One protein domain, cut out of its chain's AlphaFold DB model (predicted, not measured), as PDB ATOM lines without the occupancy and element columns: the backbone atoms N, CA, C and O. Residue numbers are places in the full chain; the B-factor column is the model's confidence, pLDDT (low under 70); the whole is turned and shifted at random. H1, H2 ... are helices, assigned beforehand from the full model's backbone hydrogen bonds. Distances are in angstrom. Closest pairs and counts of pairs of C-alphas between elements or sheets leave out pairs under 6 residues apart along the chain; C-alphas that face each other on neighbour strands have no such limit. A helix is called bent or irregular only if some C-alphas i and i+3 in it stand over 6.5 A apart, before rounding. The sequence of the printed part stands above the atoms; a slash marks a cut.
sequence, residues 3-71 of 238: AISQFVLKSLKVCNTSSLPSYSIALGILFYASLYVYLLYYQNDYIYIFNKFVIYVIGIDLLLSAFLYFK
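Overview. This is residues 3 to 71 of the 238 residues of an uncharacterized protein of viral metagenome (UniProt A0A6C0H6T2). H3 and H2 make a long helical hairpin, close together near its turn, and the short helix H1 packs steeply on both toward the open end. The 69 printed residues have three named helices, H1, H2, H3 in chain order, and the class is all helix. The whole is loose, radius of gyration of the C-alphas 14.3 A, spanning 40 by 26 by 16 A.

Arrangement. Start at H3, residues 44 to 69, which touches H2, residues 20 to 42, at a shallow tilt of 14 degrees, opposite ways. Their closest C-alphas, Leu 39 and Ile 47, are 6.3 A apart; H2 touches with residues 36 to 40 alone, H3 with 46 to 47 alone. H1, residues 3 to 12, touches residues 20 to 28 of H2 alone, at a steep tilt of 66 degrees; the closest C-alphas, Ser 5 and Ser 24, are 5.2 A apart. H1 touches residues 61 to 65 of H3 alone, closest C-alphas Ala 3 and Ser 65, 5.7 A. Every O i to N i+4 pair is within hydrogen-bond range in H1 and H2, and 17 of 22 in H3.

Along the chain. Find C-alpha 44 at (19.013, 9.473, 44.762); H3 runs 37.6 A to C-alpha 69 at (28.466, -26.739, 41.477), with a kink of 35 degrees near residue 51. It is only just irregular: C-alphas 45 and 48 are 6.51 A apart. H2 spans 32.9 A and H1 14.3 A.

Size, cuts and confidence. The C-alphas of Tyr 41 and Lys 71, the two farthest apart, are 42.1 A apart. The printed part has no cut; H2 to H3 is a tight link, H1 to H2 a short one. Look for pLDDT under 70 at residues 3 to 21 and 70 to 71.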
ATOM      1  N   ALA A   3      24.746 -16.538  37.991       50.62
ATOM      2  CA  ALA A   3      23.859 -17.657  37.665       50.62
ATOM      3  C   ALA A   3      22.909 -17.302  36.506       50.62
ATOM      4  O   ALA A   3      22.804 -18.046  35.531       50.62
ATOM      5  N   ILE A   4      22.293 -16.113  36.560       57.94
ATOM      6  CA  ILE A   4      21.425 -15.592  35.486       57.94
ATOM      7  C   ILE A   4      22.230 -15.383  34.194       57.94
ATOM      8  O   ILE A   4      21.807 -15.804  33.122       57.94
ATOM      9  N   SER A   5      23.421 -14.790  34.289       54.41
ATOM     10  CA  SER A   5      24.281 -14.535  33.128       54.41
ATOM     11  C   SER A   5      24.850 -15.829  32.522       54.41
ATOM     12  O   SER A   5      24.949 -15.928  31.306       54.41
ATOM     13  N   GLN A   6      25.142 -16.859  33.328       58.88
ATOM     14  CA  GLN A   6      25.502 -18.204  32.852       58.88
ATOM     15  C   GLN A   6      24.322 -18.896  32.154       58.88
ATOM     16  O   GLN A   6      24.521 -19.552  31.135       58.88
ATOM     17  N   PHE A   7      23.092 -18.737  32.659       60.75
ATOM     18  CA  PHE A   7      21.883 -19.229  31.991       60.75
ATOM     19  C   PHE A   7      21.686 -18.543  30.629       60.75
ATOM     20  O   PHE A   7      21.531 -19.223  29.618       60.75
ATOM     21  N   VAL A   8      21.804 -17.213  30.573       57.09
ATOM     22  CA  VAL A   8      21.722 -16.436  29.324       57.09
ATOM     23  C   VAL A   8      22.832 -16.831  28.337       57.09
ATOM     24  O   VAL A   8      22.530 -17.115  27.179       57.09
ATOM     25  N   LEU A   9      24.098 -16.933  28.764       55.22
ATOM     26  CA  LEU A   9      25.201 -17.346  27.879       55.22
ATOM     27  C   LEU A   9      25.042 -18.789  27.368       55.22
ATOM     28  O   LEU A   9      25.347 -19.044  26.201       55.22
ATOM     29  N   LYS A  10      24.531 -19.718  28.191       56.69
ATOM     30  CA  LYS A  10      24.204 -21.088  27.754       56.69
ATOM     31  C   LYS A  10      23.088 -21.097  26.707       56.69
ATOM     32  O   LYS A  10      23.240 -21.759  25.683       56.69
ATOM     33  N   SER A  11      22.014 -20.337  26.924       56.31
ATOM     34  CA  SER A  11      20.887 -20.248  25.985       56.31
ATOM     35  C   SER A  11      21.262 -19.596  24.650       56.31
ATOM     36  O   SER A  11      20.746 -20.006  23.614       56.31
ATOM     37  N   LEU A  12      22.190 -18.628  24.636       55.50
ATOM     38  CA  LEU A  12      22.617 -17.964  23.397       55.50
ATOM     39  C   LEU A  12      23.590 -18.789  22.529       55.50
ATOM     40  O   LEU A  12      23.713 -18.491  21.347       55.50
ATOM     41  N   LYS A  13      24.303 -19.789  23.071       51.94
ATOM     42  CA  LYS A  13      25.329 -20.602  22.362       51.94
ATOM     43  C   LYS A  13      26.515 -19.836  21.719       51.94
ATOM     44  O   LYS A  13      27.340 -20.464  21.063       51.94
ATOM     45  N   VAL A  14      26.656 -18.518  21.908       54.97
ATOM     46  CA  VAL A  14      27.667 -17.691  21.195       54.97
ATOM     47  C   VAL A  14      29.094 -17.774  21.778       54.97
ATOM     48  O   VAL A  14      30.052 -17.456  21.080       54.97
ATOM     49  N   CYS A  15      29.280 -18.175  23.043       52.19
ATOM     50  CA  CYS A  15      30.585 -18.093  23.721       52.19
ATOM     51  C   CYS A  15      31.250 -19.454  23.979       52.19
ATOM     52  O   CYS A  15      30.605 -20.396  24.439       52.19
ATOM     53  N   ASN A  16      32.572 -19.516  23.776       51.47
ATOM     54  CA  ASN A  16      33.402 -20.664  24.151       51.47
ATOM     55  C   ASN A  16      33.357 -20.916  25.667       51.47
ATOM     56  O   ASN A  16      33.462 -19.997  26.482       51.47
ATOM     57  N   THR A  17      33.252 -22.191  26.044       55.62
ATOM     58  CA  THR A  17      32.981 -22.649  27.418       55.62
ATOM     59  C   THR A  17      34.052 -22.276  28.446       55.62
ATOM     60  O   THR A  17      33.739 -22.185  29.629       55.62
ATOM     61  N   SER A  18      35.288 -22.014  28.016       55.75
ATOM     62  CA  SER A  18      36.429 -21.705  28.889       55.75
ATOM     63  C   SER A  18      36.411 -20.305  29.518       55.75
ATOM     64  O   SER A  18      37.070 -20.099  30.532       55.75
ATOM     65  N   SER A  19      35.669 -19.342  28.958       56.56
ATOM     66  CA  SER A  19      35.640 -17.945  29.438       56.56
ATOM     67  C   SER A  19      34.264 -17.461  29.916       56.56
ATOM     68  O   SER A  19      34.164 -16.374  30.489       56.56
ATOM     69  N   LEU A  20      33.222 -18.291  29.761       64.88
ATOM     70  CA  LEU A  20      31.852 -18.086  30.258       64.88
ATOM     71  C   LEU A  20      31.753 -17.408  31.648       64.88
ATOM     72  O   LEU A  20      31.078 -16.380  31.741       64.88
ATOM     73  N   PRO A  21      32.418 -17.897  32.721       65.88
ATOM     74  CA  PRO A  21      32.323 -17.277  34.050       65.88
ATOM     75  C   PRO A  21      32.896 -15.851  34.109       65.88
ATOM     76  O   PRO A  21      32.341 -14.992  34.797       65.88
ATOM     77  N   SER A  22      33.966 -15.571  33.364       70.69
ATOM     78  CA  SER A  22      34.642 -14.266  33.361       70.69
ATOM     79  C   SER A  22      33.855 -13.210  32.578       70.69
ATOM     80  O   SER A  22      33.742 -12.068  33.023       70.69
ATOM     81  N   TYR A  23      33.237 -13.590  31.455       72.88
ATOM     82  CA  TYR A  23      32.290 -12.712  30.756       72.88
ATOM     83  C   TYR A  23      31.015 -12.486  31.578       72.88
ATOM     84  O   TYR A  23      30.512 -11.366  31.634       72.88
ATOM     85  N   SER A  24      30.535 -13.521  32.274       74.88
ATOM     86  CA  SER A  24      29.369 -13.463  33.160       74.88
ATOM     87  C   SER A  24      29.532 -12.427  34.287       74.88
ATOM     88  O   SER A  24      28.674 -11.553  34.449       74.88
ATOM     89  N   ILE A  25      30.661 -12.442  35.013       80.69
ATOM     90  CA  ILE A  25      30.921 -11.460  36.080       80.69
ATOM     91  C   ILE A  25      31.154 -10.042  35.531       80.69
ATOM     92  O   ILE A  25      30.638  -9.080  36.100       80.69
ATOM     93  N   ALA A  26      31.847  -9.896  34.394       77.19
ATOM     94  CA  ALA A  26      32.070  -8.597  33.754       77.19
ATOM     95  C   ALA A  26      30.755  -7.941  33.293       77.19
ATOM     96  O   ALA A  26      30.538  -6.752  33.534       77.19
ATOM     97  N   LEU A  27      29.843  -8.723  32.701       82.50
ATOM     98  CA  LEU A  27      28.507  -8.260  32.321       82.50
ATOM     99  C   LEU A  27      27.690  -7.838  33.555       82.50
ATOM    100  O   LEU A  27      27.030  -6.801  33.537       82.50
ATOM    101  N   GLY A  28      27.786  -8.597  34.652       83.94
ATOM    102  CA  GLY A  28      27.151  -8.257  35.928       83.94
ATOM    103  C   GLY A  28      27.642  -6.932  36.523       83.94
ATOM    104  O   GLY A  28      26.833  -6.130  36.987       83.94
ATOM    105  N   ILE A  29      28.951  -6.668  36.463       87.25
ATOM    106  CA  ILE A  29      29.547  -5.395  36.902       87.25
ATOM    107  C   ILE A  29      29.082  -4.238  36.006       87.25
ATOM    108  O   ILE A  29      28.731  -3.176  36.521       87.25
ATOM    109  N   LEU A  30      29.015  -4.444  34.685       89.81
ATOM    110  CA  LEU A  30      28.539  -3.435  33.735       89.81
ATOM    111  C   LEU A  30      27.073  -3.052  34.000       89.81
ATOM    112  O   LEU A  30      26.755  -1.863  34.077       89.81
ATOM    113  N   PHE A  31      26.189  -4.035  34.205       87.56
ATOM    114  CA  PHE A  31      24.788  -3.787  34.560       87.56
ATOM    115  C   PHE A  31      24.647  -3.093  35.919       87.56
ATOM    116  O   PHE A  31      23.893  -2.126  36.023       87.56
ATOM    117  N   TYR A  32      25.394  -3.530  36.940       89.38
ATOM    118  CA  TYR A  32      25.406  -2.872  38.249       89.38
ATOM    119  C   TYR A  32      25.829  -1.401  38.147       89.38
ATOM    120  O   TYR A  32      25.117  -0.533  38.646       89.38
ATOM    121  N   ALA A  33      26.935  -1.102  37.458       89.06
ATOM    122  CA  ALA A  33      27.422   0.266  37.283       89.06
ATOM    123  C   ALA A  33      26.417   1.145  36.518       89.06
ATOM    124  O   ALA A  33      26.141   2.271  36.928       89.06
ATOM    125  N   SER A  34      25.821   0.610  35.448       90.69
ATOM    126  CA  SER A  34      24.821   1.316  34.634       90.69
ATOM    127  C   SER A  34      23.568   1.654  35.447       90.69
ATOM    128  O   SER A  34      23.090   2.788  35.424       90.69
ATOM    129  N   LEU A  35      23.069   0.689  36.223       90.00
ATOM    130  CA  LEU A  35      21.898   0.864  37.080       90.00
ATOM    131  C   LEU A  35      22.189   1.798  38.267       90.00
ATOM    132  O   LEU A  35      21.355   2.635  38.601       90.00
ATOM    133  N   TYR A  36      23.386   1.722  38.856       90.44
ATOM    134  CA  TYR A  36      23.821   2.621  39.928       90.44
ATOM    135  C   TYR A  36      23.883   4.083  39.459       90.44
ATOM    136  O   TYR A  36      23.363   4.966  40.137       90.44
ATOM    137  N   VAL A  37      24.452   4.347  38.274       90.81
ATOM    138  CA  VAL A  37      24.484   5.695  37.678       90.81
ATOM    139  C   VAL A  37      23.076   6.190  37.326       90.81
ATOM    140  O   VAL A  37      22.775   7.362  37.542       90.81
ATOM    141  N   TYR A  38      22.185   5.309  36.856       90.81
ATOM    142  CA  TYR A  38      20.784   5.659  36.612       90.81
ATOM    143  C   TYR A  38      20.053   6.079  37.902       90.81
ATOM    144  O   TYR A  38      19.431   7.143  37.930       90.81
ATOM    145  N   LEU A  39      20.178   5.312  38.997       89.50
ATOM    146  CA  LEU A  39      19.612   5.712  40.294       89.50
ATOM    147  C   LEU A  39      20.232   7.020  40.807       89.50
ATOM    148  O   LEU A  39      19.500   7.874  41.300       89.50
ATOM    149  N   LEU A  40      21.547   7.206  40.645       88.81
ATOM    150  CA  LEU A  40      22.254   8.424  41.053       88.81
ATOM    151  C   LEU A  40      21.709   9.692  40.381       88.81
ATOM    152  O   LEU A  40      21.653  10.737  41.023       88.81
ATOM    153  N   TYR A  41      21.291   9.601  39.114       89.12
ATOM    154  CA  TYR A  41      20.798  10.751  38.355       89.12
ATOM    155  C   TYR A  41      19.292  11.010  38.506       89.12
ATOM    156  O   TYR A  41      18.871  12.164  38.447       89.12
ATOM    157  N   TYR A  42      18.478   9.963  38.690       86.94
ATOM    158  CA  TYR A  42      17.012  10.078  38.677       86.94
ATOM    159  C   TYR A  42      16.329   9.885  40.036       86.94
ATOM    160  O   TYR A  42      15.238  10.414  40.230       86.94
ATOM    161  N   GLN A  43      16.905   9.102  40.956       83.19
ATOM    162  CA  GLN A  43      16.250   8.678  42.203       83.19
ATOM    163  C   GLN A  43      17.267   8.443  43.336       83.19
ATOM    164  O   GLN A  43      17.440   7.325  43.833       83.19
ATOM    165  N   ASN A  44      17.946   9.514  43.754       83.25
ATOM    166  CA  ASN A  44      19.013   9.473  44.762       83.25
ATOM    167  C   ASN A  44      18.587   8.800  46.089       83.25
ATOM    168  O   ASN A  44      19.363   8.057  46.690       83.25
ATOM    169  N   ASP A  45      17.332   8.980  46.511       86.94
ATOM    170  CA  ASP A  45      16.806   8.408  47.759       86.94
ATOM    171  C   ASP A  45      16.759   6.866  47.742       86.94
ATOM    172  O   ASP A  45      16.913   6.220  48.784       86.94
ATOM    173  N   TYR A  46      16.627   6.246  46.563       86.50
ATOM    174  CA  TYR A  46      16.652   4.787  46.433       86.50
ATOM    175  C   TYR A  46      18.067   4.190  46.477       86.50
ATOM    176  O   TYR A  46      18.177   2.981  46.682       86.50
ATOM    177  N   ILE A  47      19.151   4.975  46.386       87.12
ATOM    178  CA  ILE A  47      20.532   4.446  46.448       87.12
ATOM    179  C   ILE A  47      20.796   3.723  47.778       87.12
ATOM    180  O   ILE A  47      21.409   2.656  47.795       87.12
ATOM    181  N   TYR A  48      20.299   4.253  48.901       86.69
ATOM    182  CA  TYR A  48      20.470   3.620  50.216       86.69
ATOM    183  C   TYR A  48      19.815   2.230  50.287       86.69
ATOM    184  O   TYR A  48      20.354   1.304  50.899       86.69
ATOM    185  N   ILE A  49      18.658   2.078  49.639       87.06
ATOM    186  CA  ILE A  49      17.914   0.817  49.558       87.06
ATOM    187  C   ILE A  49      18.601  -0.129  48.563       87.06
ATOM    188  O   ILE A  49      18.822  -1.296  48.882       87.06
ATOM    189  N   PHE A  50      19.019   0.384  47.404       87.88
ATOM    190  CA  PHE A  50      19.731  -0.357  46.363       87.88
ATOM    191  C   PHE A  50      21.055  -0.944  46.865       87.88
ATOM    192  O   PHE A  50      21.297  -2.134  46.683       87.88
ATOM    193  N   ASN A  51      21.868  -0.166  47.588       85.81
ATOM    194  CA  ASN A  51      23.139  -0.634  48.151       85.81
ATOM    195  C   ASN A  51      22.959  -1.788  49.147       85.81
ATOM    196  O   ASN A  51      23.794  -2.688  49.192       85.81
ATOM    197  N   LYS A  52      21.862  -1.808  49.916       88.38
ATOM    198  CA  LYS A  52      21.510  -2.975  50.741       88.38
ATOM    199  C   LYS A  52      21.031  -4.142  49.880       88.38
ATOM    200  O   LYS A  52      21.478  -5.266  50.078       88.38
ATOM    201  N   PHE A  53      20.141  -3.880  48.923       87.75
ATOM    202  CA  PHE A  53      19.527  -4.902  48.075       87.75
ATOM    203  C   PHE A  53      20.549  -5.670  47.221       87.75
ATOM    204  O   PHE A  53      20.500  -6.897  47.156       87.75
ATOM    205  N   VAL A  54      21.521  -4.972  46.627       87.88
ATOM    206  CA  VAL A  54      22.551  -5.559  45.755       87.88
ATOM    207  C   VAL A  54      23.390  -6.620  46.470       87.88
ATOM    208  O   VAL A  54      23.719  -7.634  45.858       87.88
ATOM    209  N   ILE A  55      23.677  -6.454  47.765       87.06
ATOM    210  CA  ILE A  55      24.422  -7.454  48.548       87.06
ATOM    211  C   ILE A  55      23.635  -8.773  48.625       87.06
ATOM    212  O   ILE A  55      24.216  -9.840  48.428       87.06
ATOM    213  N   TYR A  56      22.312  -8.718  48.814       87.62
ATOM    214  CA  TYR A  56      21.460  -9.914  48.777       87.62
ATOM    215  C   TYR A  56      21.379 -10.520  47.371       87.62
ATOM    216  O   TYR A  56      21.460 -11.737  47.238       87.62
ATOM    217  N   VAL A  57      21.284  -9.698  46.317       86.31
ATOM    218  CA  VAL A  57      21.288 -10.180  44.921       86.31
ATOM    219  C   VAL A  57      22.594 -10.905  44.582       86.31
ATOM    220  O   VAL A  57      22.553 -11.932  43.912       86.31
ATOM    221  N   ILE A  58      23.743 -10.416  45.057       85.75
ATOM    222  CA  ILE A  58      25.041 -11.089  44.896       85.75
ATOM    223  C   ILE A  58      25.096 -12.369  45.742       85.75
ATOM    224  O   ILE A  58      25.493 -13.411  45.230       85.75
ATOM    225  N   GLY A  59      24.656 -12.325  47.003       83.12
ATOM    226  CA  GLY A  59      24.665 -13.484  47.902       83.12
ATOM    227  C   GLY A  59      23.804 -14.649  47.405       83.12
ATOM    228  O   GLY A  59      24.281 -15.779  47.354       83.12
ATOM    229  N   ILE A  60      22.566 -14.378  46.974       85.00
ATOM    230  CA  ILE A  60      21.646 -15.380  46.406       85.00
ATOM    231  C   ILE A  60      22.228 -15.994  45.127       85.00
ATOM    232  O   ILE A  60      22.129 -17.195  44.908       85.00
ATOM    233  N   ASP A  61      22.857 -15.180  44.285       81.50
ATOM    234  CA  ASP A  61      23.412 -15.586  42.995       81.50
ATOM    235  C   ASP A  61      24.716 -16.399  43.127       81.50
ATOM    236  O   ASP A  61      24.894 -17.388  42.411       81.50
ATOM    237  N   LEU A  62      25.581 -16.061  44.089       82.31
ATOM    238  CA  LEU A  62      26.715 -16.901  44.493       82.31
ATOM    239  C   LEU A  62      26.236 -18.218  45.116       82.31
ATOM    240  O   LEU A  62      26.777 -19.272  44.796       82.31
ATOM    241  N   LEU A  63      25.189 -18.178  45.944       79.44
ATOM    242  CA  LEU A  63      24.591 -19.363  46.558       79.44
ATOM    243  C   LEU A  63      23.963 -20.294  45.507       79.44
ATOM    244  O   LEU A  63      24.232 -21.489  45.536       79.44
ATOM    245  N   LEU A  64      23.228 -19.770  44.518       76.75
ATOM    246  CA  LEU A  64      22.757 -20.548  43.361       76.75
ATOM    247  C   LEU A  64      23.922 -21.163  42.573       76.75
ATOM    248  O   LEU A  64      23.831 -22.308  42.136       76.75
ATOM    249  N   SER A  65      25.017 -20.420  42.405       70.56
ATOM    250  CA  SER A  65      26.213 -20.905  41.705       70.56
ATOM    251  C   SER A  65      26.900 -22.037  42.473       70.56
ATOM    252  O   SER A  65      27.293 -23.033  41.869       70.56
ATOM    253  N   ALA A  66      26.970 -21.931  43.803       74.56
ATOM    254  CA  ALA A  66      27.457 -22.988  44.682       74.56
ATOM    255  C   ALA A  66      26.534 -24.217  44.650       74.56
ATOM    256  O   ALA A  66      27.029 -25.321  44.464       74.56
ATOM    257  N   PHE A  67      25.209 -24.057  44.733       77.62
ATOM    258  CA  PHE A  67      24.256 -25.173  44.611       77.62
ATOM    259  C   PHE A  67      24.305 -25.869  43.243       77.62
ATOM    260  O   PHE A  67      24.075 -27.073  43.164       77.62
ATOM    261  N   LEU A  68      24.617 -25.138  42.167       70.06
ATOM    262  CA  LEU A  68      24.785 -25.718  40.833       70.06
ATOM    263  C   LEU A  68      26.122 -26.469  40.681       70.06
ATOM    264  O   LEU A  68      26.188 -27.412  39.899       70.06
ATOM    265  N   TYR A  69      27.159 -26.070  41.426       71.19
ATOM    266  CA  TYR A  69      28.466 -26.739  41.477       71.19
ATOM    267  C   TYR A  69      28.479 -27.951  42.424       71.19
ATOM    268  O   TYR A  69      29.009 -28.999  42.081       71.19
ATOM    269  N   PHE A  70      27.844 -27.836  43.593       69.00
ATOM    270  CA  PHE A  70      27.695 -28.903  44.591       69.00
ATOM    271  C   PHE A  70      26.504 -29.834  44.321       69.00
ATOM    272  O   PHE A  70      26.069 -30.560  45.214       69.00
ATOM    273  N   LYS A  71      25.968 -29.846  43.095       65.62
ATOM    274  CA  LYS A  71      25.031 -30.884  42.670       65.62
ATOM    275  C   LYS A  71      25.856 -32.168  42.479       65.62
ATOM    276  O   LYS A  71      26.702 -32.175  41.589       65.62
TER     277      LYS A  71